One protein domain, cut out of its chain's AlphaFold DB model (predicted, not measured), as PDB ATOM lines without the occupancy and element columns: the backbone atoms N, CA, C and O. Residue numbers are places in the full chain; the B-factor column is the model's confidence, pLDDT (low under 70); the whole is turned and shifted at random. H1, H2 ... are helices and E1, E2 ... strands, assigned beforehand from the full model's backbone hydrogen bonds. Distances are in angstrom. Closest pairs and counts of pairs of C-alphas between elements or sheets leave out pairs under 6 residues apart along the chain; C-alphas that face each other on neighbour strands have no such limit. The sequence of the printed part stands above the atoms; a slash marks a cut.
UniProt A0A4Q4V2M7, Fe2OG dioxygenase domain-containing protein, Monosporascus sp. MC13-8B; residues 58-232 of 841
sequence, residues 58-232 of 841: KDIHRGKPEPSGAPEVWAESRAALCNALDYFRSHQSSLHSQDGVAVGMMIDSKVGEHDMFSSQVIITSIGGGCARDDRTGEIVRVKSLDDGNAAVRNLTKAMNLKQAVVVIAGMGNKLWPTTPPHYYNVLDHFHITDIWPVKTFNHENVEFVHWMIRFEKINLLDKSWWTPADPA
ATOM      1  N   LYS A  58       3.017-180.660 -20.921       76.94
ATOM      2  CA  LYS A  58       3.992-180.107 -21.872       76.94
ATOM      3  C   LYS A  58       4.326-181.058 -23.022       76.94
ATOM      4  O   LYS A  58       4.552-180.606 -24.144       76.94
ATOM      5  N   ASP A  59       4.315-182.369 -22.786       84.88
ATOM      6  CA  ASP A  59       4.625-183.366 -23.814       84.88
ATOM      7  C   ASP A  59       3.592-183.376 -24.949       84.88
ATOM      8  O   ASP A  59       3.936-183.710 -26.083       84.88
ATOM      9  N   ILE A  60       2.352-182.939 -24.684       88.81
ATOM     10  CA  ILE A  60       1.261-182.841 -25.674       88.81
ATOM     11  C   ILE A  60       1.609-181.843 -26.794       88.81
ATOM     12  O   ILE A  60       1.042-181.889 -27.889       88.81
ATOM     13  N   HIS A  61       2.518-180.906 -26.531       91.38
ATOM     14  CA  HIS A  61       2.858-179.813 -27.444       91.38
ATOM     15  C   HIS A  61       4.280-179.893 -27.988       91.38
ATOM     16  O   HIS A  61       4.716-178.999 -28.708       91.38
ATOM     17  N   ARG A  62       4.989-180.989 -27.709       90.00
ATOM     18  CA  ARG A  62       6.339-181.219 -28.218       90.00
ATOM     19  C   ARG A  62       6.376-181.077 -29.745       90.00
ATOM     20  O   ARG A  62       5.650-181.764 -30.459       90.00
ATOM     21  N   GLY A  63       7.252-180.201 -30.237       89.12
ATOM     22  CA  GLY A  63       7.448-179.950 -31.668       89.12
ATOM     23  C   GLY A  63       6.513-178.906 -32.284       89.12
ATOM     24  O   GLY A  63       6.657-178.613 -33.470       89.12
ATOM     25  N   LYS A  64       5.581-178.320 -31.518       91.38
ATOM     26  CA  LYS A  64       4.814-177.152 -31.973       91.38
ATOM     27  C   LYS A  64       5.695-175.895 -31.978       91.38
ATOM     28  O   LYS A  64       6.612-175.798 -31.160       91.38
ATOM     29  N   PRO A  65       5.434-174.934 -32.884       92.69
ATOM     30  CA  PRO A  65       6.187-173.687 -32.935       92.69
ATOM     31  C   PRO A  65       5.961-172.832 -31.685       92.69
ATOM     32  O   PRO A  65       4.939-172.951 -31.004       92.69
ATOM     33  N   GLU A  66       6.898-171.923 -31.433       92.00
ATOM     34  CA  GLU A  66       6.760-170.910 -30.390       92.00
ATOM     35  C   GLU A  66       5.650-169.899 -30.734       92.00
ATOM     36  O   GLU A  66       5.455-169.558 -31.915       92.00
ATOM     37  N   PRO A  67       4.917-169.407 -29.720       93.88
ATOM     38  CA  PRO A  67       3.907-168.384 -29.906       93.88
ATOM     39  C   PRO A  67       4.535-167.042 -30.288       93.88
ATOM     40  O   PRO A  67       5.662-166.712 -29.930       93.88
ATOM     41  N   SER A  68       3.777-166.244 -31.031       92.50
ATOM     42  CA  SER A  68       4.174-164.909 -31.484       92.50
ATOM     43  C   SER A  68       4.241-163.867 -30.367       92.50
ATOM     44  O   SER A  68       4.833-162.806 -30.557       92.50
ATOM     45  N   GLY A  69       3.637-164.159 -29.217       93.19
ATOM     46  CA  GLY A  69       3.660-163.319 -28.029       93.19
ATOM     47  C   GLY A  69       3.314-164.109 -26.770       93.19
ATOM     48  O   GLY A  69       3.275-165.339 -26.781       93.19
ATOM     49  N   ALA A  70       3.034-163.388 -25.690       94.25
ATOM     50  CA  ALA A  70       2.654-163.949 -24.397       94.25
ATOM     51  C   ALA A  70       1.234-163.506 -24.007       94.25
ATOM     52  O   ALA A  70       0.794-162.438 -24.445       94.25
ATOM     53  N   PRO A  71       0.519-164.283 -23.176       96.62
ATOM     54  CA  PRO A  71      -0.769-163.863 -22.643       96.62
ATOM     55  C   PRO A  71      -0.637-162.638 -21.734       96.62
ATOM     56  O   PRO A  71       0.287-162.544 -20.924       96.62
ATOM     57  N   GLU A  72      -1.622-161.739 -21.791       95.88
ATOM     58  CA  GLU A  72      -1.713-160.610 -20.854       95.88
ATOM     59  C   GLU A  72      -1.994-161.044 -19.415       95.88
ATOM     60  O   GLU A  72      -1.699-160.288 -18.489       95.88
ATOM     61  N   VAL A  73      -2.580-162.232 -19.236       98.25
ATOM     62  CA  VAL A  73      -2.910-162.839 -17.945       98.25
ATOM     63  C   VAL A  73      -2.770-164.354 -18.032       98.25
ATOM     64  O   VAL A  73      -3.254-164.988 -18.972       98.25
ATOM     65  N   TRP A  74      -2.145-164.957 -17.025       98.00
ATOM     66  CA  TRP A  74      -1.947-166.405 -16.967       98.00
ATOM     67  C   TRP A  74      -1.950-166.942 -15.535       98.00
ATOM     68  O   TRP A  74      -1.845-166.189 -14.566       98.00
ATOM     69  N   ALA A  75      -2.061-168.260 -15.387       97.00
ATOM     70  CA  ALA A  75      -1.968-168.930 -14.095       97.00
ATOM     71  C   ALA A  75      -1.464-170.373 -14.223       97.00
ATOM     72  O   ALA A  75      -1.768-171.061 -15.195       97.00
ATOM     73  N   GLU A  76      -0.794-170.880 -13.184       93.62
ATOM     74  CA  GLU A  76      -0.449-172.311 -13.082       93.62
ATOM     75  C   GLU A  76      -1.584-173.167 -12.509       93.62
ATOM     76  O   GLU A  76      -1.599-174.386 -12.655       93.62
ATOM     77  N   SER A  77      -2.552-172.547 -11.830       91.88
ATOM     78  CA  SER A  77      -3.662-173.270 -11.214       91.88
ATOM     79  C   SER A  77      -4.997-172.597 -11.487       91.88
ATOM     80  O   SER A  77      -5.113-171.372 -11.530       91.88
ATOM     81  N   ARG A  78      -6.045-173.418 -11.597       91.62
ATOM     82  CA  ARG A  78      -7.421-172.935 -11.744       91.62
ATOM     83  C   ARG A  78      -7.869-172.114 -10.536       91.62
ATOM     84  O   ARG A  78      -8.609-171.155 -10.698       91.62
ATOM     85  N   ALA A  79      -7.410-172.479  -9.337       88.94
ATOM     86  CA  ALA A  79      -7.720-171.734  -8.120       88.94
ATOM     87  C   ALA A  79      -7.210-170.290  -8.207       88.94
ATOM     88  O   ALA A  79      -7.959-169.372  -7.893       88.94
ATOM     89  N   ALA A  80      -5.992-170.079  -8.713       92.12
ATOM     90  CA  ALA A  80      -5.456-168.735  -8.895       92.12
ATOM     91  C   ALA A  80      -6.280-167.900  -9.893       92.12
ATOM     92  O   ALA A  80      -6.556-166.737  -9.612       92.12
ATOM     93  N   LEU A  81      -6.753-168.490 -11.002       93.25
ATOM     94  CA  LEU A  81      -7.680-167.802 -11.916       93.25
ATOM     95  C   LEU A  81      -8.974-167.393 -11.210       93.25
ATOM     96  O   LEU A  81      -9.361-166.233 -11.268       93.25
ATOM     97  N   CYS A  82      -9.626-168.344 -10.535       92.19
ATOM     98  CA  CYS A  82     -10.933-168.116  -9.925       92.19
ATOM     99  C   CYS A  82     -10.919-167.094  -8.788       92.19
ATOM    100  O   CYS A  82     -11.935-166.445  -8.531       92.19
ATOM    101  N   ASN A  83      -9.775-166.926  -8.130       89.31
ATOM    102  CA  ASN A  83      -9.617-165.915  -7.096       89.31
ATOM    103  C   ASN A  83      -9.286-164.539  -7.679       89.31
ATOM    104  O   ASN A  83      -9.794-163.547  -7.157       89.31
ATOM    105  N   ALA A  84      -8.487-164.472  -8.749       93.81
ATOM    106  CA  ALA A  84      -7.978-163.211  -9.289       93.81
ATOM    107  C   ALA A  84      -8.859-162.544 -10.357       93.81
ATOM    108  O   ALA A  84      -8.731-161.342 -10.557       93.81
ATOM    109  N   LEU A  85      -9.713-163.294 -11.065       95.00
ATOM    110  CA  LEU A  85     -10.402-162.794 -12.262       95.00
ATOM    111  C   LEU A  85     -11.905-162.623 -12.047       95.00
ATOM    112  O   LEU A  85     -12.597-163.545 -11.618       95.00
ATOM    113  N   ASP A  86     -12.437-161.469 -12.443       91.88
ATOM    114  CA  ASP A  86     -13.868-161.166 -12.303       91.88
ATOM    115  C   ASP A  86     -14.737-161.885 -13.331       91.88
ATOM    116  O   ASP A  86     -15.878-162.245 -13.048       91.88
ATOM    117  N   TYR A  87     -14.184-162.149 -14.512       94.81
ATOM    118  CA  TYR A  87     -14.871-162.833 -15.603       94.81
ATOM    119  C   TYR A  87     -14.774-164.363 -15.517       94.81
ATOM    120  O   TYR A  87     -15.370-165.056 -16.344       94.81
ATOM    121  N   PHE A  88     -14.053-164.929 -14.540       95.06
ATOM    122  CA  PHE A  88     -13.955-166.381 -14.401       95.06
ATOM    123  C   PHE A  88     -13.750-166.844 -12.957       95.06
ATOM    124  O   PHE A  88     -12.619-166.973 -12.509       95.06
ATOM    125  N   ARG A  89     -14.833-167.212 -12.258       90.69
ATOM    126  CA  ARG A  89     -14.798-167.733 -10.871       90.69
ATOM    127  C   ARG A  89     -15.355-169.158 -10.720       90.69
ATOM    128  O   ARG A  89     -15.927-169.518  -9.697       90.69
ATOM    129  N   SER A  90     -15.208-169.987 -11.757       89.75
ATOM    130  CA  SER A  90     -15.774-171.345 -11.808       89.75
ATOM    131  C   SER A  90     -14.735-172.443 -11.520       89.75
ATOM    132  O   SER A  90     -14.048-172.935 -12.423       89.75
ATOM    133  N   HIS A  91     -14.656-172.894 -10.262       85.38
ATOM    134  CA  HIS A  91     -13.685-173.910  -9.818       85.38
ATOM    135  C   HIS A  91     -13.922-175.315 -10.397       85.38
ATOM    136  O   HIS A  91     -12.967-176.066 -10.568       85.38
ATOM    137  N   GLN A  92     -15.171-175.673 -10.713       83.31
ATOM    138  CA  GLN A  92     -15.542-177.018 -11.193       83.31
ATOM    139  C   GLN A  92     -16.250-177.013 -12.558       83.31
ATOM    140  O   GLN A  92     -16.505-178.067 -13.135       83.31
ATOM    141  N   SER A  93     -16.552-175.831 -13.103       86.56
ATOM    142  CA  SER A  93     -17.255-175.665 -14.380       86.56
ATOM    143  C   SER A  93     -16.390-174.913 -15.383       86.56
ATOM    144  O   SER A  93     -15.669-173.985 -15.018       86.56
ATOM    145  N   SER A  94     -16.463-175.295 -16.659       90.50
ATOM    146  CA  SER A  94     -15.814-174.581 -17.766       90.50
ATOM    147  C   SER A  94     -16.472-173.240 -18.082       90.50
ATOM    148  O   SER A  94     -15.852-172.429 -18.754       90.50
ATOM    149  N   LEU A  95     -17.704-173.000 -17.628       93.94
ATOM    150  CA  LEU A  95     -18.451-171.777 -17.903       93.94
ATOM    151  C   LEU A  95     -18.573-170.929 -16.636       93.94
ATOM    152  O   LEU A  95     -18.928-171.442 -15.571       93.94
ATOM    153  N   HIS A  96     -18.317-169.632 -16.766       95.44
ATOM    154  CA  HIS A  96     -18.636-168.632 -15.759       95.44
ATOM    155  C   HIS A  96     -19.741-167.711 -16.279       95.44
ATOM    156  O   HIS A  96     -19.708-167.244 -17.422       95.44
ATOM    157  N   SER A  97     -20.763-167.495 -15.457       93.94
ATOM    158  CA  SER A  97     -21.920-166.671 -15.794       93.94
ATOM    159  C   SER A  97     -22.231-165.712 -14.654       93.94
ATOM    160  O   SER A  97     -22.096-166.081 -13.492       93.94
ATOM    161  N   GLN A  98     -22.677-164.511 -15.004       92.44
ATOM    162  CA  GLN A  98     -23.184-163.501 -14.079       92.44
ATOM    163  C   GLN A  98     -24.612-163.150 -14.504       92.44
ATOM    164  O   GLN A  98     -24.875-162.957 -15.691       92.44
ATOM    165  N   ASP A  99     -25.559-163.185 -13.564       90.06
ATOM    166  CA  ASP A  99     -26.996-162.968 -13.813       90.06
ATOM    167  C   ASP A  99     -27.572-163.839 -14.952       90.06
ATOM    168  O   ASP A  99     -28.374-163.418 -15.804       90.06
ATOM    169  N   GLY A 100     -27.105-165.091 -15.001       91.38
ATOM    170  CA  GLY A 100     -27.459-166.068 -16.032       91.38
ATOM    171  C   GLY A 100     -26.934-165.732 -17.433       91.38
ATOM    172  O   GLY A 100     -27.434-166.282 -18.409       91.38
ATOM    173  N   VAL A 101     -25.974-164.814 -17.573       94.62
ATOM    174  CA  VAL A 101     -25.305-164.480 -18.840       94.62
ATOM    175  C   VAL A 101     -23.860-164.956 -18.777       94.62
ATOM    176  O   VAL A 101     -23.147-164.639 -17.830       94.62
ATOM    177  N   ALA A 102     -23.407-165.715 -19.773       95.81
ATOM    178  CA  ALA A 102     -22.007-166.120 -19.854       95.81
ATOM    179  C   ALA A 102     -21.070-164.916 -20.059       95.81
ATOM    180  O   ALA A 102     -21.320-164.084 -20.930       95.81
ATOM    181  N   VAL A 103     -19.985-164.856 -19.280       96.81
ATOM    182  CA  VAL A 103     -18.962-163.788 -19.359       96.81
ATOM    183  C   VAL A 103     -17.535-164.327 -19.490       96.81
ATOM    184  O   VAL A 103     -16.653-163.619 -19.970       96.81
ATOM    185  N   GLY A 104     -17.303-165.596 -19.144       97.38
ATOM    186  CA  GLY A 104     -16.020-166.254 -19.368       97.38
ATOM    187  C   GLY A 104     -16.166-167.755 -19.577       97.38
ATOM    188  O   GLY A 104     -17.059-168.393 -19.012       97.38
ATOM    189  N   MET A 105     -15.286-168.329 -20.394       96.69
ATOM    190  CA  MET A 105     -15.277-169.761 -20.685       96.69
ATOM    191  C   MET A 105     -13.852-170.305 -20.767       96.69
ATOM    192  O   MET A 105     -12.977-169.708 -21.384       96.69
ATOM    193  N   MET A 106     -13.631-171.469 -20.160       96.00
ATOM    194  CA  MET A 106     -12.363-172.187 -20.178       96.00
ATOM    195  C   MET A 106     -12.437-173.428 -21.069       96.00
ATOM    196  O   MET A 106     -13.329-174.261 -20.902       96.00
ATOM    197  N   ILE A 107     -11.439-173.592 -21.935       94.94
ATOM    198  CA  ILE A 107     -11.204-174.778 -22.765       94.94
ATOM    199  C   ILE A 107      -9.867-175.419 -22.368       94.94
ATOM    200  O   ILE A 107      -8.836-174.763 -22.377       94.94
ATOM    201  N   ASP A 108      -9.858-176.690 -21.971       93.31
ATOM    202  CA  ASP A 108      -8.650-177.374 -21.462       93.31
ATOM    203  C   ASP A 108      -8.526-178.776 -22.088       93.31
ATOM    204  O   ASP A 108      -8.688-178.927 -23.296       93.31
ATOM    205  N   SER A 109      -8.277-179.821 -21.296       87.56
ATOM    206  CA  SER A 109      -7.912-181.150 -21.794       87.56
ATOM    207  C   SER A 109      -9.016-181.921 -22.516       87.56
ATOM    208  O   SER A 109      -8.742-182.933 -23.159       87.56
ATOM    209  N   LYS A 110     -10.276-181.504 -22.375       83.69
ATOM    210  CA  LYS A 110     -11.414-182.179 -23.003       83.69
ATOM    211  C   LYS A 110     -11.719-181.529 -24.340       83.69
ATOM    212  O   LYS A 110     -12.375-180.496 -24.377       83.69
ATOM    213  N   VAL A 111     -11.250-182.179 -25.395       83.94
ATOM    214  CA  VAL A 111     -11.392-181.739 -26.780       83.94
ATOM    215  C   VAL A 111     -12.192-182.784 -27.554       83.94
ATOM    216  O   VAL A 111     -11.787-183.949 -27.609       83.94
ATOM    217  N   GLY A 112     -13.315-182.371 -28.134       81.25
ATOM    218  CA  GLY A 112     -14.135-183.176 -29.038       81.25
ATOM    219  C   GLY A 112     -13.540-183.295 -30.444       81.25
ATOM    220  O   GLY A 112     -12.654-182.539 -30.829       81.25
ATOM    221  N   GLU A 113     -14.044-184.243 -31.235       81.62
ATOM    222  CA  GLU A 113     -13.600-184.459 -32.625       81.62
ATOM    223  C   GLU A 113     -13.847-183.240 -33.528       81.62
ATOM    224  O   GLU A 113     -13.079-182.983 -34.450       81.62
ATOM    225  N   HIS A 114     -14.896-182.469 -33.238       86.69
ATOM    226  CA  HIS A 114     -15.292-181.288 -34.010       86.69
ATOM    227  C   HIS A 114     -14.850-179.970 -33.361       86.69
ATOM    228  O   HIS A 114     -15.293-178.900 -33.773       86.69
ATOM    229  N   ASP A 115     -14.014-180.022 -32.325       92.31
ATOM    230  CA  ASP A 115     -13.465-178.807 -31.738       92.31
ATOM    231  C   ASP A 115     -12.369-178.243 -32.660       92.31
ATOM    232  O   ASP A 115     -11.609-178.976 -33.294       92.31
ATOM    233  N   MET A 116     -12.270-176.918 -32.729       93.44
ATOM    234  CA  MET A 116     -11.260-176.200 -33.497       93.44
ATOM    235  C   MET A 116     -10.692-175.042 -32.692       93.44
ATOM    236  O   MET A 116     -11.419-174.310 -32.021       93.44
ATOM    237  N   PHE A 117      -9.389-174.831 -32.830       94.06
ATOM    238  CA  PHE A 117      -8.664-173.775 -32.140       94.06
ATOM    239  C   PHE A 117      -7.812-173.011 -33.156       94.06
ATOM    240  O   PHE A 117      -6.762-173.489 -33.575       94.06
ATOM    241  N   SER A 118      -8.271-171.826 -33.571       91.94
ATOM    242  CA  SER A 118      -7.552-170.964 -34.520       91.94
ATOM    243  C   SER A 118      -7.241-169.581 -33.928       91.94
ATOM    244  O   SER A 118      -7.479-169.328 -32.746       91.94
ATOM    245  N   SER A 119      -6.663-168.687 -34.734       91.31
ATOM    246  CA  SER A 119      -6.272-167.329 -34.328       91.31
ATOM    247  C   SER A 119      -7.468-166.438 -33.985       91.31
ATOM    248  O   SER A 119      -7.439-165.733 -32.982       91.31
ATOM    249  N   GLN A 120      -8.520-166.469 -34.805       94.56
ATOM    250  CA  GLN A 120      -9.676-165.574 -34.692       94.56
ATOM    251  C   GLN A 120     -10.987-166.322 -34.413       94.56
ATOM    252  O   GLN A 120     -11.953-165.694 -33.994       94.56
ATOM    253  N   VAL A 121     -11.044-167.641 -34.630       96.19
ATOM    254  CA  VAL A 121     -12.243-168.462 -34.395       96.19
ATOM    255  C   VAL A 121     -11.914-169.674 -33.534       96.19
ATOM    256  O   VAL A 121     -10.946-170.395 -33.783       96.19
ATOM    257  N   ILE A 122     -12.751-169.938 -32.539       97.19
ATOM    258  CA  ILE A 122     -12.675-171.137 -31.707       97.19
ATOM    259  C   ILE A 122     -14.034-171.822 -31.756       97.19
ATOM    260  O   ILE A 122     -15.061-171.197 -31.501       97.19
ATOM    261  N   ILE A 123     -14.046-173.110 -32.081       97.38
ATOM    262  CA  ILE A 123     -15.245-173.944 -32.036       97.38
ATOM    263  C   ILE A 123     -15.025-175.001 -30.965       97.38
ATOM    264  O   ILE A 123     -13.993-175.661 -30.948       97.38
ATOM    265  N   THR A 124     -15.969-175.158 -30.049       95.12
ATOM    266  CA  THR A 124     -15.849-176.147 -28.974       95.12
ATOM    267  C   THR A 124     -17.209-176.709 -28.608       95.12
ATOM    268  O   THR A 124     -18.234-176.041 -28.765       95.12
ATOM    269  N   SER A 125     -17.241-177.927 -28.077       90.62
ATOM    270  CA  SER A 125     -18.455-178.455 -27.460       90.62
ATOM    271  C   SER A 125     -18.769-177.762 -26.126       90.62
ATOM    272  O   SER A 125     -17.874-177.406 -25.354       90.62
ATOM    273  N   ILE A 126     -20.057-177.584 -25.832       89.31
ATOM    274  CA  ILE A 126     -20.549-177.079 -24.548       89.31
ATOM    275  C   ILE A 126     -20.488-178.216 -23.515       89.31
ATOM    276  O   ILE A 126     -20.899-179.356 -23.768       89.31
ATOM    277  N   GLY A 127     -19.934-177.918 -22.337       77.44
ATOM    278  CA  GLY A 127     -19.806-178.873 -21.235       77.44
ATOM    279  C   GLY A 127     -21.154-179.318 -20.648       77.44
ATOM    280  O   GLY A 127     -22.176-178.664 -20.829       77.44
ATOM    281  N   GLY A 128     -21.145-180.432 -19.908       72.31
ATOM    282  CA  GLY A 128     -22.332-181.006 -19.263       72.31
ATOM    283  C   GLY A 128     -22.753-182.358 -19.848       72.31
ATOM    284  O   GLY A 128     -22.249-182.794 -20.883       72.31
ATOM    285  N   GLY A 129     -23.655-183.049 -19.143       65.25
ATOM    286  CA  GLY A 129     -24.174-184.356 -19.563       65.25
ATOM    287  C   GLY A 129     -23.145-185.491 -19.518       65.25
ATOM    288  O   GLY A 129     -23.369-186.534 -20.124       65.25
ATOM    289  N   CYS A 130     -22.018-185.308 -18.825       68.19
ATOM    290  CA  CYS A 130     -20.970-186.317 -18.709       68.19
ATOM    291  C   CYS A 130     -21.013-187.063 -17.375       68.19
ATOM    292  O   CYS A 130     -21.335-186.481 -16.342       68.19
ATOM    293  N   ALA A 131     -20.630-188.335 -17.406       63.06
ATOM    294  CA  ALA A 131     -20.376-189.159 -16.236       63.06
ATOM    295  C   ALA A 131     -19.023-189.843 -16.399       63.06
ATOM    296  O   ALA A 131     -18.439-189.864 -17.484       63.06
ATOM    297  N   ARG A 132     -18.496-190.353 -15.294       69.25
ATOM    298  CA  ARG A 132     -17.274-191.137 -15.334       69.25
ATOM    299  C   ARG A 132     -17.615-192.533 -15.847       69.25
ATOM    300  O   ARG A 132     -18.545-193.148 -15.345       69.25
ATOM    301  N   ASP A 133     -16.897-192.983 -16.863       67.31
ATOM    302  CA  ASP A 133     -16.914-194.362 -17.325       67.31
ATOM    303  C   ASP A 133     -16.170-195.207 -16.284       67.31
ATOM    304  O   ASP A 133     -14.995-194.963 -15.995       67.31
ATOM    305  N   ASP A 134     -16.858-196.175 -15.682       68.06
ATOM    306  CA  ASP A 134     -16.304-196.997 -14.602       68.06
ATOM    307  C   ASP A 134     -15.190-197.947 -15.078       68.06
ATOM    308  O   ASP A 134     -14.369-198.394 -14.277       68.06
ATOM    309  N   ARG A 135     -15.120-198.237 -16.384       66.44
ATOM    310  CA  ARG A 135     -14.137-199.143 -16.991       66.44
ATOM    311  C   ARG A 135     -12.856-198.413 -17.382       66.44
ATOM    312  O   ARG A 135     -11.769-198.929 -17.135       66.44
ATOM    313  N   THR A 136     -12.963-197.246 -18.012       66.44
ATOM    314  CA  THR A 136     -11.791-196.473 -18.473       66.44
ATOM    315  C   THR A 136     -11.353-195.417 -17.459       66.44
ATOM    316  O   THR A 136     -10.215-194.951 -17.479       66.44
ATOM    317  N   GLY A 137     -12.247-195.035 -16.545       60.25
ATOM    318  CA  GLY A 137     -12.058-193.922 -15.624       60.25
ATOM    319  C   GLY A 137     -12.163-192.546 -16.289       60.25
ATOM    320  O   GLY A 137     -11.995-191.545 -15.581       60.25
ATOM    321  N   GLU A 138     -12.426-192.486 -17.599       65.62
ATOM    322  CA  GLU A 138     -12.578-191.257 -18.376       65.62
ATOM    323  C   GLU A 138     -13.956-190.633 -18.169       65.62
ATOM    324  O   GLU A 138     -14.920-191.298 -17.814       65.62
ATOM    325  N   ILE A 139     -14.069-189.321 -18.372       63.03
ATOM    326  CA  ILE A 139     -15.364-188.647 -18.290       63.03
ATOM    327  C   ILE A 139     -15.966-188.614 -19.689       63.03
ATOM    328  O   ILE A 139     -15.570-187.786 -20.509       63.03
ATOM    329  N   VAL A 140     -16.935-189.489 -19.928       66.56
ATOM    330  CA  VAL A 140     -17.644-189.625 -21.201       66.56
ATOM    331  C   VAL A 140     -18.998-188.926 -21.132       66.56
ATOM    332  O   VAL A 140     -19.601-188.781 -20.066       66.56
ATOM    333  N   ARG A 141     -19.491-188.437 -22.270       69.19
ATOM    334  CA  ARG A 141     -20.827-187.836 -22.348       69.19
ATOM    335  C   ARG A 141     -21.873-188.958 -22.359       69.19
ATOM    336  O   ARG A 141     -21.836-189.820 -23.225       69.19
ATOM    337  N   VAL A 142     -22.768-188.951 -21.372       65.31
ATOM    338  CA  VAL A 142     -23.774-190.005 -21.133       65.31
ATOM    339  C   VAL A 142     -25.214-189.514 -21.269       65.31
ATOM    340  O   VAL A 142     -26.140-190.317 -21.276       65.31
ATOM    341  N   LYS A 143     -25.431-188.198 -21.336       65.81
ATOM    342  CA  LYS A 143     -26.758-187.587 -21.459       65.81
ATOM    343  C   LYS A 143     -26.762-186.553 -22.574       65.81
ATOM    344  O   LYS A 143     -25.843-185.736 -22.660       65.81
ATOM    345  N   SER A 144     -27.830-186.571 -23.371       66.81
ATOM    346  CA  SER A 144     -28.148-185.474 -24.282       66.81
ATOM    347  C   SER A 144     -28.308-184.178 -23.497       66.81
ATOM    348  O   SER A 144     -28.856-184.162 -22.393       66.81
ATOM    349  N   LEU A 145     -27.822-183.093 -24.079       69.69
ATOM    350  CA  LEU A 145     -28.060-181.746 -23.590       69.69
ATOM    351  C   LEU A 145     -29.240-181.161 -24.366       69.69
ATOM    352  O   LEU A 145     -29.251-181.199 -25.597       69.69
ATOM    353  N   ASP A 146     -30.221-180.618 -23.654       73.38
ATOM    354  CA  ASP A 146     -31.357-179.908 -24.240       73.38
ATOM    355  C   ASP A 146     -31.236-178.388 -24.042       73.38
ATOM    356  O   ASP A 146     -30.342-177.896 -23.347       73.38
ATOM    357  N   ASP A 147     -32.167-177.650 -24.649       66.94
ATOM    358  CA  ASP A 147     -32.287-176.191 -24.527       66.94
ATOM    359  C   ASP A 147     -32.536-175.722 -23.081       66.94
ATOM    360  O   ASP A 147     -32.354-174.549 -22.756       66.94
ATOM    361  N   GLY A 148     -32.964-176.627 -22.195       71.81
ATOM    362  CA  GLY A 148     -33.191-176.368 -20.778       71.81
ATOM    363  C   GLY A 148     -31.910-176.375 -19.944       71.81
ATOM    364  O   GLY A 148     -31.916-175.862 -18.820       71.81
ATOM    365  N   ASN A 149     -30.804-176.907 -20.476       85.50
ATOM    366  CA  ASN A 149     -29.532-176.958 -19.771       85.50
ATOM    367  C   ASN A 149     -29.006-175.550 -19.438       85.50
ATOM    368  O   ASN A 149     -28.912-174.682 -20.305       85.50
ATOM    369  N   ALA A 150     -28.598-175.334 -18.185       86.50
ATOM    370  CA  ALA A 150     -28.152-174.025 -17.707       86.50
ATOM    371  C   ALA A 150     -26.999-173.427 -18.537       86.50
ATOM    372  O   ALA A 150     -27.043-172.242 -18.855       86.50
ATOM    373  N   ALA A 151     -26.013-174.232 -18.949       89.25
ATOM    374  CA  ALA A 151     -24.890-173.741 -19.743       89.25
ATOM    375  C   ALA A 151     -25.337-173.289 -21.141       89.25
ATOM    376  O   ALA A 151     -24.958-172.204 -21.582       89.25
ATOM    377  N   VAL A 152     -26.187-174.084 -21.803       91.25
ATOM    378  CA  VAL A 152     -26.757-173.744 -23.117       91.25
ATOM    379  C   VAL A 152     -27.582-172.461 -23.014       91.25
ATOM    380  O   VAL A 152     -27.351-171.529 -23.777       91.25
ATOM    381  N   ARG A 153     -28.471-172.347 -22.019       92.88
ATOM    382  CA  ARG A 153     -29.278-171.132 -21.803       92.88
ATOM    383  C   ARG A 153     -28.422-169.891 -21.571       92.88
ATOM    384  O   ARG A 153     -28.684-168.859 -22.187       92.88
ATOM    385  N   ASN A 154     -27.406-169.978 -20.713       95.06
ATOM    386  CA  ASN A 154     -26.572-168.828 -20.360       95.06
ATOM    387  C   ASN A 154     -25.718-168.353 -21.547       95.06
ATOM    388  O   ASN A 154     -25.554-167.147 -21.745       95.06
ATOM    389  N   LEU A 155     -25.211-169.286 -22.360       96.25
ATOM    390  CA  LEU A 155     -24.481-168.983 -23.594       96.25
ATOM    391  C   LEU A 155     -25.407-168.423 -24.679       96.25
ATOM    392  O   LEU A 155     -25.068-167.425 -25.306       96.25
ATOM    393  N   THR A 156     -26.604-168.984 -24.855       95.56
ATOM    394  CA  THR A 156     -27.611-168.450 -25.787       95.56
ATOM    395  C   THR A 156     -28.050-167.044 -25.385       95.56
ATOM    396  O   THR A 156     -28.166-166.163 -26.237       95.56
ATOM    397  N   LYS A 157     -28.228-166.784 -24.083       95.38
ATOM    398  CA  LYS A 157     -28.500-165.436 -23.568       95.38
ATOM    399  C   LYS A 157     -27.333-164.488 -23.859       95.38
ATOM    400  O   LYS A 157     -27.578-163.375 -24.314       95.38
ATOM    401  N   ALA A 158     -26.086-164.923 -23.664       95.81
ATOM    402  CA  ALA A 158     -24.900-164.136 -24.008       95.81
ATOM    403  C   ALA A 158     -24.810-163.827 -25.512       95.81
ATOM    404  O   ALA A 158     -24.589-162.674 -25.874       95.81
ATOM    405  N   MET A 159     -25.071-164.809 -26.381       96.31
ATOM    406  CA  MET A 159     -25.129-164.635 -27.838       96.31
ATOM    407  C   MET A 159     -26.181-163.591 -28.237       96.31
ATOM    408  O   MET A 159     -25.868-162.628 -28.934       96.31
ATOM    409  N   ASN A 160     -27.411-163.721 -27.731       94.88
ATOM    410  CA  ASN A 160     -28.511-162.802 -28.046       94.88
ATOM    411  C   ASN A 160     -28.257-161.375 -27.542       94.88
ATOM    412  O   ASN A 160     -28.630-160.406 -28.200       94.88
ATOM    413  N   LEU A 161     -27.617-161.242 -26.378       93.88
ATOM    414  CA  LEU A 161     -27.229-159.951 -25.810       93.88
ATOM    415  C   LEU A 161     -25.948-159.380 -26.426       93.88
ATOM    416  O   LEU A 161     -25.554-158.277 -26.047       93.88
ATOM    417  N   LYS A 162     -25.289-160.118 -27.332       94.56
ATOM    418  CA  LYS A 162     -23.960-159.785 -27.863       94.56
ATOM    419  C   LYS A 162     -22.977-159.489 -26.722       94.56
ATOM    420  O   LYS A 162     -22.238-158.509 -26.741       94.56
ATOM    421  N   GLN A 163     -23.028-160.294 -25.664       95.25
ATOM    422  CA  GLN A 163     -22.122-160.188 -24.528       95.25
ATOM    423  C   GLN A 163     -20.747-160.718 -24.943       95.25
ATOM    424  O   GLN A 163     -20.640-161.833 -25.452       95.25
ATOM    425  N   ALA A 164     -19.701-159.926 -24.706       97.06
ATOM    426  CA  ALA A 164     -18.334-160.409 -24.841       97.06
ATOM    427  C   ALA A 164     -18.040-161.464 -23.767       97.06
ATOM    428  O   ALA A 164     -18.405-161.287 -22.600       97.06
ATOM    429  N   VAL A 165     -17.368-162.532 -24.177       97.81
ATOM    430  CA  VAL A 165     -16.932-163.652 -23.348       97.81
ATOM    431  C   VAL A 165     -15.413-163.720 -23.410       97.81
ATOM    432  O   VAL A 165     -14.842-163.819 -24.495       97.81
ATOM    433  N   VAL A 166     -14.749-163.690 -22.256       98.38
ATOM    434  CA  VAL A 166     -13.301-163.912 -22.192       98.38
ATOM    435  C   VAL A 166     -13.024-165.413 -22.280       98.38
ATOM    436  O   VAL A 166     -13.562-166.198 -21.493       98.38
ATOM    437  N   VAL A 167     -12.192-165.826 -23.237       98.19
ATOM    438  CA  VAL A 167     -11.831-167.240 -23.414       98.19
ATOM    439  C   VAL A 167     -10.476-167.520 -22.771       98.19
ATOM    440  O   VAL A 167      -9.501-166.807 -22.994       98.19
ATOM    441  N   ILE A 168     -10.414-168.585 -21.972       98.25
ATOM    442  CA  ILE A 168      -9.211-169.063 -21.285       98.25
ATOM    443  C   ILE A 168      -8.865-170.443 -21.831       98.25
ATOM    444  O   ILE A 168      -9.730-171.316 -21.885       98.25
ATOM    445  N   ALA A 169      -7.606-170.671 -22.186       97.44
ATOM    446  CA  ALA A 169      -7.152-171.955 -22.696       97.44
ATOM    447  C   ALA A 169      -6.108-172.603 -21.777       97.44
ATOM    448  O   ALA A 169      -5.139-171.970 -21.353       97.44
ATOM    449  N   GLY A 170      -6.329-173.880 -21.466       96.38
ATOM    450  CA  GLY A 170      -5.425-174.724 -20.694       96.38
ATOM    451  C   GLY A 170      -4.440-175.492 -21.580       96.38
ATOM    452  O   GLY A 170      -4.771-175.873 -22.703       96.38
ATOM    453  N   MET A 171      -3.242-175.769 -21.068       95.75
ATOM    454  CA  MET A 171      -2.190-176.568 -21.709       95.75
ATOM    455  C   MET A 171      -2.618-178.026 -21.929       95.75
ATOM    456  O   MET A 171      -2.026-178.736 -22.727       95.75
ATOM    457  N   GLY A 172      -3.688-178.501 -21.288       94.00
ATOM    458  CA  GLY A 172      -4.258-179.800 -21.634       94.00
ATOM    459  C   GLY A 172      -4.857-179.842 -23.047       94.00
ATOM    460  O   GLY A 172      -5.061-180.931 -23.587       94.00
ATOM    461  N   ASN A 173      -5.165-178.693 -23.661       94.25
ATOM    462  CA  ASN A 173      -5.844-178.641 -24.951       94.25
ATOM    463  C   ASN A 173      -4.915-179.036 -26.111       94.25
ATOM    464  O   ASN A 173      -4.160-178.228 -26.644       94.25
ATOM    465  N   LYS A 174      -5.023-180.271 -26.602       93.19
ATOM    466  CA  LYS A 174      -4.196-180.764 -27.718       93.19
ATOM    467  C   LYS A 174      -4.265-179.932 -29.014       93.19
ATOM    468  O   LYS A 174      -3.353-180.062 -29.830       93.19
ATOM    469  N   LEU A 175      -5.277-179.078 -29.207       94.31
ATOM    470  CA  LEU A 175      -5.476-178.278 -30.424       94.31
ATOM    471  C   LEU A 175      -4.683-176.969 -30.476       94.31
ATOM    472  O   LEU A 175      -4.788-176.275 -31.481       94.31
ATOM    473  N   TRP A 176      -3.890-176.620 -29.453       94.31
ATOM    474  CA  TRP A 176      -3.052-175.415 -29.521       94.31
ATOM    475  C   TRP A 176      -2.260-175.348 -30.844       94.31
ATOM    476  O   TRP A 176      -1.638-176.343 -31.218       94.31
ATOM    477  N   PRO A 177      -2.229-174.216 -31.562       92.00
ATOM    478  CA  PRO A 177      -1.403-174.089 -32.767       92.00
ATOM    479  C   PRO A 177       0.096-173.919 -32.450       92.00
ATOM    480  O   PRO A 177       0.938-174.086 -33.329       92.00
ATOM    481  N   THR A 178       0.429-173.600 -31.199       93.19
ATOM    482  CA  THR A 178       1.779-173.321 -30.687       93.19
ATOM    483  C   THR A 178       2.015-174.059 -29.371       93.19
ATOM    484  O   THR A 178       1.115-174.730 -28.859       93.19
ATOM    485  N   THR A 179       3.223-173.969 -28.820       94.06
ATOM    486  CA  THR A 179       3.487-174.392 -27.439       94.06
ATOM    487  C   THR A 179       3.026-173.286 -26.477       94.06
ATOM    488  O   THR A 179       3.621-172.210 -26.477       94.06
ATOM    489  N   PRO A 180       1.965-173.485 -25.668       94.94
ATOM    490  CA  PRO A 180       1.504-172.463 -24.733       94.94
ATOM    491  C   PRO A 180       2.541-172.229 -23.615       94.94
ATOM    492  O   PRO A 180       3.091-173.200 -23.090       94.94
ATOM    493  N   PRO A 181       2.787-170.969 -23.210       94.25
ATOM    494  CA  PRO A 181       3.851-170.634 -22.260       94.25
ATOM    495  C   PRO A 181       3.529-171.025 -20.808       94.25
ATOM    496  O   PRO A 181       4.439-171.326 -20.039       94.25
ATOM    497  N   HIS A 182       2.246-171.053 -20.432       95.94
ATOM    498  CA  HIS A 182       1.778-171.374 -19.077       95.94
ATOM    499  C   HIS A 182       0.671-172.424 -19.105       95.94
ATOM    500  O   HIS A 182       0.110-172.696 -20.171       95.94
ATOM    501  N   TYR A 183       0.321-173.020 -17.953       95.75
ATOM    502  CA  TYR A 183      -0.779-173.988 -17.943       95.75
ATOM    503  C   TYR A 183      -2.094-173.327 -18.360       95.75
ATOM    504  O   TYR A 183      -2.705-173.772 -19.321       95.75
ATOM    505  N   TYR A 184      -2.546-172.272 -17.682       97.62
ATOM    506  CA  TYR A 184      -3.736-171.529 -18.093       97.62
ATOM    507  C   TYR A 184      -3.364-170.166 -18.654       97.62
ATOM    508  O   TYR A 184      -2.677-169.385 -17.999       97.62
ATOM    509  N   ASN A 185      -3.883-169.858 -19.838       98.12
ATOM    510  CA  ASN A 185      -3.581-168.637 -20.569       98.12
ATOM    511  C   ASN A 185      -4.894-167.949 -20.943       98.12
ATOM    512  O   ASN A 185      -5.764-168.569 -21.562       98.12
ATOM    513  N   VAL A 186      -5.050-166.680 -20.573       98.25
ATOM    514  CA  VAL A 186      -6.164-165.859 -21.055       98.25
ATOM    515  C   VAL A 186      -5.879-165.483 -22.509       98.25
ATOM    516  O   VAL A 186      -4.790-165.004 -22.826       98.25
ATOM    517  N   LEU A 187      -6.832-165.759 -23.403       97.88
ATOM    518  CA  LEU A 187      -6.678-165.506 -24.834       97.88
ATOM    519  C   LEU A 187      -7.009-164.048 -25.159       97.88
ATOM    520  O   LEU A 187      -6.099-163.245 -25.328       97.88
ATOM    521  N   ASP A 188      -8.303-163.736 -25.260       97.69
ATOM    522  CA  ASP A 188      -8.855-162.411 -25.562       97.69
ATOM    523  C   ASP A 188     -10.383-162.433 -25.331       97.69
ATOM    524  O   ASP A 188     -10.950-163.414 -24.829       97.69
ATOM    525  N   HIS A 189     -11.057-161.366 -25.742       97.94
ATOM    526  CA  HIS A 189     -12.495-161.243 -25.848       97.94
ATOM    527  C   HIS A 189     -13.017-161.848 -27.142       97.94
ATOM    528  O   HIS A 189     -12.562-161.541 -28.248       97.94
ATOM    529  N   PHE A 190     -14.065-162.643 -26.991       98.19
ATOM    530  CA  PHE A 190     -14.790-163.243 -28.091       98.19
ATOM    531  C   PHE A 190     -16.267-162.891 -27.984       98.19
ATOM    532  O   PHE A 190     -16.802-162.703 -26.893       98.19
ATOM    533  N   HIS A 191     -16.952-162.852 -29.116       96.94
ATOM    534  CA  HIS A 191     -18.409-162.922 -29.149       96.94
ATOM    535  C   HIS A 191     -18.861-164.259 -29.716       96.94
ATOM    536  O   HIS A 191     -18.112-164.957 -30.402       96.94
ATOM    537  N   ILE A 192     -20.084-164.640 -29.373       98.00
ATOM    538  CA  ILE A 192     -20.674-165.895 -29.819       98.00
ATOM    539  C   ILE A 192     -21.421-165.618 -31.118       98.00
ATOM    540  O   ILE A 192     -22.348-164.810 -31.121       98.00
ATOM    541  N   THR A 193     -21.043-166.290 -32.206       97.06
ATOM    542  CA  THR A 193     -21.724-166.124 -33.504       97.06
ATOM    543  C   THR A 193     -22.727-167.234 -33.775       97.06
ATOM    544  O   THR A 193     -23.712-167.029 -34.480       97.06
ATOM    545  N   ASP A 194     -22.471-168.425 -33.234       97.38
ATOM    546  CA  ASP A 194     -23.281-169.607 -33.476       97.38
ATOM    547  C   ASP A 194     -23.292-170.518 -32.245       97.38
ATOM    548  O   ASP A 194     -22.242-170.859 -31.698       97.38
ATOM    549  N   ILE A 195     -24.482-170.994 -31.883       96.12
ATOM    550  CA  ILE A 195     -24.708-172.118 -30.970       96.12
ATOM    551  C   ILE A 195     -25.628-173.092 -31.701       96.12
ATOM    552  O   ILE A 195     -26.646-172.674 -32.250       96.12
ATOM    553  N   TRP A 196     -25.263-174.371 -31.781       94.69
ATOM    554  CA  TRP A 196     -26.084-175.349 -32.496       94.69
ATOM    555  C   TRP A 196     -25.980-176.760 -31.918       94.69
ATOM    556  O   TRP A 196     -24.919-177.140 -31.412       94.69
ATOM    557  N   PRO A 197     -27.058-177.554 -32.017       91.75
ATOM    558  CA  PRO A 197     -27.039-178.950 -31.631       91.75
ATOM    559  C   PRO A 197     -26.376-179.804 -32.719       91.75
ATOM    560  O   PRO A 197     -26.566-179.596 -33.920       91.75
ATOM    561  N   VAL A 198     -25.621-180.803 -32.280       88.25
ATOM    562  CA  VAL A 198     -24.968-181.822 -33.098       88.25
ATOM    563  C   VAL A 198     -25.406-183.185 -32.597       88.25
ATOM    564  O   VAL A 198     -25.324-183.494 -31.404       88.25
ATOM    565  N   LYS A 199     -25.883-184.002 -33.531       84.56
ATOM    566  CA  LYS A 199     -26.248-185.391 -33.285       84.56
ATOM    567  C   LYS A 199     -25.007-186.262 -33.459       84.56
ATOM    568  O   LYS A 199     -24.319-186.157 -34.469       84.56
ATOM    569  N   THR A 200     -24.723-187.096 -32.469       77.31
ATOM    570  CA  THR A 200     -23.562-187.994 -32.437       77.31
ATOM    571  C   THR A 200     -23.944-189.320 -31.784       77.31
ATOM    572  O   THR A 200     -25.025-189.445 -31.209       77.31
ATOM    573  N   PHE A 201     -23.047-190.299 -31.835       75.00
ATOM    574  CA  PHE A 201     -23.192-191.591 -31.169       75.00
ATOM    575  C   PHE A 201     -22.185-191.714 -30.018       75.00
ATOM    576  O   PHE A 201     -21.097-191.137 -30.081       75.00
ATOM    577  N   ASN A 202     -22.552-192.407 -28.937       68.25
ATOM    578  CA  ASN A 202     -21.608-192.773 -27.870       68.25
ATOM    579  C   ASN A 202     -20.886-194.096 -28.203       68.25
ATOM    580  O   ASN A 202     -21.165-194.725 -29.219       68.25
ATOM    581  N   HIS A 203     -19.986-194.554 -27.325       65.50
ATOM    582  CA  HIS A 203     -19.256-195.823 -27.502       65.50
ATOM    583  C   HIS A 203     -20.148-197.079 -27.545       65.50
ATOM    584  O   HIS A 203     -19.680-198.147 -27.932       65.50
ATOM    585  N   GLU A 204     -21.411-196.963 -27.139       68.44
ATOM    586  CA  GLU A 204     -22.423-198.023 -27.184       68.44
ATOM    587  C   GLU A 204     -23.368-197.859 -28.391       68.44
ATOM    588  O   GLU A 204     -24.409-198.511 -28.458       68.44
ATOM    589  N   ASN A 205     -23.023-196.984 -29.347       71.25
ATOM    590  CA  ASN A 205     -23.833-196.612 -30.510       71.25
ATOM    591  C   ASN A 205     -25.226-196.058 -30.166       71.25
ATOM    592  O   ASN A 205     -26.157-196.123 -30.971       71.25
ATOM    593  N   VAL A 206     -25.371-195.463 -28.984       75.44
ATOM    594  CA  VAL A 206     -26.574-194.728 -28.592       75.44
ATOM    595  C   VAL A 206     -26.475-193.305 -29.127       75.44
ATOM    596  O   VAL A 206     -25.515-192.584 -28.845       75.44
ATOM    597  N   GLU A 207     -27.482-192.906 -29.899       76.12
ATOM    598  CA  GLU A 207     -27.613-191.548 -30.422       76.12
ATOM    599  C   GLU A 207     -27.853-190.556 -29.275       76.12
ATOM    600  O   GLU A 207     -28.750-190.738 -28.448       76.12
ATOM    601  N   PHE A 208     -27.079-189.475 -29.244       78.12
ATOM    602  CA  PHE A 208     -27.304-188.362 -28.335       78.12
ATOM    603  C   PHE A 208     -27.009-187.021 -29.008       78.12
ATOM    604  O   PHE A 208     -26.278-186.923 -29.995       78.12
ATOM    605  N   VAL A 209     -27.591-185.959 -28.452       83.69
ATOM    606  CA  VAL A 209     -27.396-184.586 -28.926       83.69
ATOM    607  C   VAL A 209     -26.509-183.838 -27.944       83.69
ATOM    608  O   VAL A 209     -26.777-183.806 -26.742       83.69
ATOM    609  N   HIS A 210     -25.449-183.221 -28.450       85.00
ATOM    610  CA  HIS A 210     -24.658-182.253 -27.698       85.00
ATOM    611  C   HIS A 210     -24.626-180.924 -28.439       85.00
ATOM    612  O   HIS A 210     -25.024-180.843 -29.596       85.00
ATOM    613  N   TRP A 211     -24.169-179.875 -27.770       90.56
ATOM    614  CA  TRP A 211     -24.163-178.534 -28.336       90.56
ATOM    615  C   TRP A 211     -22.750-178.081 -28.643       90.56
ATOM    616  O   TRP A 211     -21.834-178.326 -27.859       90.56
ATOM    617  N   MET A 212     -22.605-177.406 -29.773       93.44
ATOM    618  CA  MET A 212     -21.385-176.744 -30.204       93.44
ATOM    619  C   MET A 212     -21.572-175.238 -30.117       93.44
ATOM    620  O   MET A 212     -22.682-174.722 -30.280       93.44
ATOM    621  N   ILE A 213     -20.470-174.545 -29.882       96.69
ATOM    622  CA  ILE A 213     -20.407-173.093 -29.850       96.69
ATOM    623  C   ILE A 213     -19.246-172.609 -30.713       96.69
ATOM    624  O   ILE A 213     -18.176-173.215 -30.712       96.69
ATOM    625  N   ARG A 214     -19.470-171.515 -31.445       98.00
ATOM    626  CA  ARG A 214     -18.451-170.785 -32.204       98.00
ATOM    627  C   ARG A 214     -18.216-169.429 -31.555       98.00
ATOM    628  O   ARG A 214     -19.110-168.582 -31.523       98.00
ATOM    629  N   PHE A 215     -16.996-169.248 -31.078       98.31
ATOM    630  CA  PHE A 215     -16.444-167.987 -30.626       98.31
ATOM    631  C   PHE A 215     -15.666-167.333 -31.757       98.31
ATOM    632  O   PHE A 215     -14.893-167.991 -32.454       98.31
ATOM    633  N   GLU A 216     -15.836-166.029 -31.901       97.75
ATOM    634  CA  GLU A 216     -15.082-165.203 -32.833       97.75
ATOM    635  C   GLU A 216     -14.441-164.043 -32.072       97.75
ATOM    636  O   GLU A 216     -15.076-163.415 -31.227       97.75
ATOM    637  N   LYS A 217     -13.151-163.814 -32.309       96.94
ATOM    638  CA  LYS A 217     -12.372-162.783 -31.629       96.94
ATOM    639  C   LYS A 217     -12.926-161.409 -31.995       96.94
ATOM    640  O   LYS A 217     -13.159-161.135 -33.167       96.94
ATOM    641  N   ILE A 218     -13.106-160.542 -31.002       96.31
ATOM    642  CA  ILE A 218     -13.649-159.193 -31.223       96.31
ATOM    643  C   ILE A 218     -12.599-158.289 -31.882       96.31
ATOM    644  O   ILE A 218     -12.871-157.643 -32.894       96.31
ATOM    645  N   ASN A 219     -11.379-158.274 -31.343       93.12
ATOM    646  CA  ASN A 219     -10.282-157.455 -31.859       93.12
ATOM    647  C   ASN A 219      -9.559-158.186 -32.999       93.12
ATOM    648  O   ASN A 219      -8.545-158.850 -32.791       93.12
ATOM    649  N   LEU A 220     -10.107-158.090 -34.213       93.06
ATOM    650  CA  LEU A 220      -9.578-158.784 -35.397       93.06
ATOM    651  C   LEU A 220      -8.258-158.208 -35.927       93.06
ATOM    652  O   LEU A 220      -7.550-158.920 -36.632       93.06
ATOM    653  N   LEU A 221      -7.952-156.942 -35.618       90.06
ATOM    654  CA  LEU A 221      -6.731-156.257 -36.068       90.06
ATOM    655  C   LEU A 221      -5.504-156.602 -35.217       90.06
ATOM    656  O   LEU A 221      -4.374-156.463 -35.683       90.06
ATOM    657  N   ASP A 222      -5.728-157.041 -33.980       90.25
ATOM    658  CA  ASP A 222      -4.651-157.443 -33.092       90.25
ATOM    659  C   ASP A 222      -4.275-158.888 -33.399       90.25
ATOM    660  O   ASP A 222      -5.116-159.791 -33.318       90.25
ATOM    661  N   LYS A 223      -2.997-159.127 -33.705       90.38
ATOM    662  CA  LYS A 223      -2.486-160.484 -33.908       90.38
ATOM    663  C   LYS A 223      -2.699-161.298 -32.634       90.38
ATOM    664  O   LYS A 223      -2.314-160.893 -31.538       90.38
ATOM    665  N   SER A 224      -3.295-162.475 -32.771       94.25
ATOM    666  CA  SER A 224      -3.466-163.386 -31.641       94.25
ATOM    667  C   SER A 224      -2.116-163.937 -31.188       94.25
ATOM    668  O   SER A 224      -1.440-164.627 -31.955       94.25
ATOM    669  N   TRP A 225      -1.730-163.662 -29.936       95.00
ATOM    670  CA  TRP A 225      -0.406-164.004 -29.398       95.00
ATOM    671  C   TRP A 225      -0.096-165.505 -29.502       95.00
ATOM    672  O   TRP A 225       1.053-165.887 -29.713       95.00
ATOM    673  N   TRP A 226      -1.132-166.348 -29.454       94.25
ATOM    674  CA  TRP A 226      -1.035-167.804 -29.559       94.25
ATOM    675  C   TRP A 226      -0.791-168.333 -30.975       94.25
ATOM    676  O   TRP A 226      -0.706-169.544 -31.155       94.25
ATOM    677  N   THR A 227      -0.681-167.478 -31.989       92.69
ATOM    678  CA  THR A 227      -0.289-167.894 -33.346       92.69
ATOM    679  C   THR A 227       1.221-168.102 -33.456       92.69
ATOM    680  O   THR A 227       1.957-167.533 -32.649       92.69
ATOM    681  N   PRO A 228       1.715-168.893 -34.428       90.19
ATOM    682  CA  PRO A 228       3.151-169.059 -34.641       90.19
ATOM    683  C   PRO A 228       3.885-167.721 -34.826       90.19
ATOM    684  O   PRO A 228       3.369-166.774 -35.434       90.19
ATOM    685  N   ALA A 229       5.113-167.644 -34.307       82.31
ATOM    686  CA  ALA A 229       5.966-166.465 -34.464       82.31
ATOM    687  C   ALA A 229       6.301-166.155 -35.938       82.31
ATOM    688  O   ALA A 229       6.413-164.984 -36.304       82.31
ATOM    689  N   ASP A 230       6.403-167.185 -36.784       78.19
ATOM    690  CA  ASP A 230       6.681-167.041 -38.215       78.19
ATOM    691  C   ASP A 230       5.485-166.407 -38.968       78.19
ATOM    692  O   ASP A 230       4.377-166.955 -38.936       78.19
ATOM    693  N   PRO A 231       5.674-165.264 -39.659       60.56
ATOM    694  CA  PRO A 231       4.621-164.586 -40.413       60.56
ATOM    695  C   PRO A 231       4.129-165.337 -41.664       60.56
ATOM    696  O   PRO A 231       3.150-164.898 -42.265       60.56
ATOM    697  N   ALA A 232       4.756-166.445 -42.075       58.97
ATOM    698  CA  ALA A 232       4.431-167.141 -43.325       58.97
ATOM    699  C   ALA A 232       3.026-167.788 -43.394       58.97
ATOM    700  O   ALA A 232       2.617-168.193 -44.479       58.97
TER     701      ALA A 232
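AT A GLANCE: This is residues 58 to 232 of the 841 residues of the protein "Fe2OG dioxygenase domain-containing protein" of Monosporascus sp. MC13-8B (UniProt A0A4Q4V2M7). A strongly twisted sheet of six strands curls round the helix H3, with the long strand E7 bending sharply from the side of E1, E2 and E6 to that of E8 and E3. The small hairpin of E4 and E5 and the short helix H1 lie far from the core, and long loops run round the outside. The 175 printed residues hold three named helices and eight named strands, in the order H1 H2 E1 E2 E3 E4 E5 H3 E6 E7 E8; under half of the residues are in named elements, and the class is mixed, helices and strands. The large sheet is mixed, in the order E1 E2 E6 E7 E8 E3. The whole is compact, with a radius of gyration of the C-alphas of 16.1 A and spans of 44 by 38 by 33 A.

HOW THE PARTS SIT: H1, residues 58 to 61, is not on the six-stranded sheet. H2, residues 78 to 84, is on the sheet at a height of 10.0 A. It is over none of the strands, but only just: 2 of its 7 C-alphas fall on E2, residues 101 to 107, and 2 on E6, residues 165 to 170. The edge strand E1, residues 95 to 98, forms an antiparallel hairpin with E2, where N 96 and O 104 are 2.9 A apart. E2 is parallel to E6, with N 107 and O 168 at 2.8 A. The other edge strand, E3, residues 121 to 125, is antiparallel to E8, residues 207 to 217, with N 215 and O 122 at 2.8 A. E4, residues 130 to 132, and E5, residues 139 to 141, form a hairpin, with N 131 and O 140 at 2.9 A; E3 and E4 are apart. The sheet curls round H3, residues 150 to 160; its closest C-alphas to E2 are those of Asn 154 and Val 101, 4.8 A. E7, residues 184 to 201, bends by 111 degrees at residue 189; the closest C-alphas of H3 and E7 are those of Met 159 and Ile 192, 5.0 A. E6, E7 and E8 form a meander, each strand the antiparallel neighbour of the one before, with N 165 and O 190 at 2.8 A and N 198 and O 210 at 2.7 A. In H2 and H3 every O i to N i+4 pair is within hydrogen-bond range; H1 is too short for one.

IN THESE COORDINATES: H1 begins at C-alpha 58 (3.992, -180.107, -21.872). H3 is 15.3 A long, E2 17.9 A and E6 16.2 A. E7 is 30.9 A long, and E8 is 32.6 A, ending at C-alpha 217 (-12.372, -162.783, -31.629).

THE WHOLE: The C-alphas of Arg 135 and Leu 221 are the two farthest apart, 47.5 A. The printed part has no cut. The long links are H1 to H2, E2 to E3 and E6 to E7. The mean pLDDT of the printed part is 88.3, and residues 129 to 145, 147, 202 to 204 and 231 to 232 are under 70.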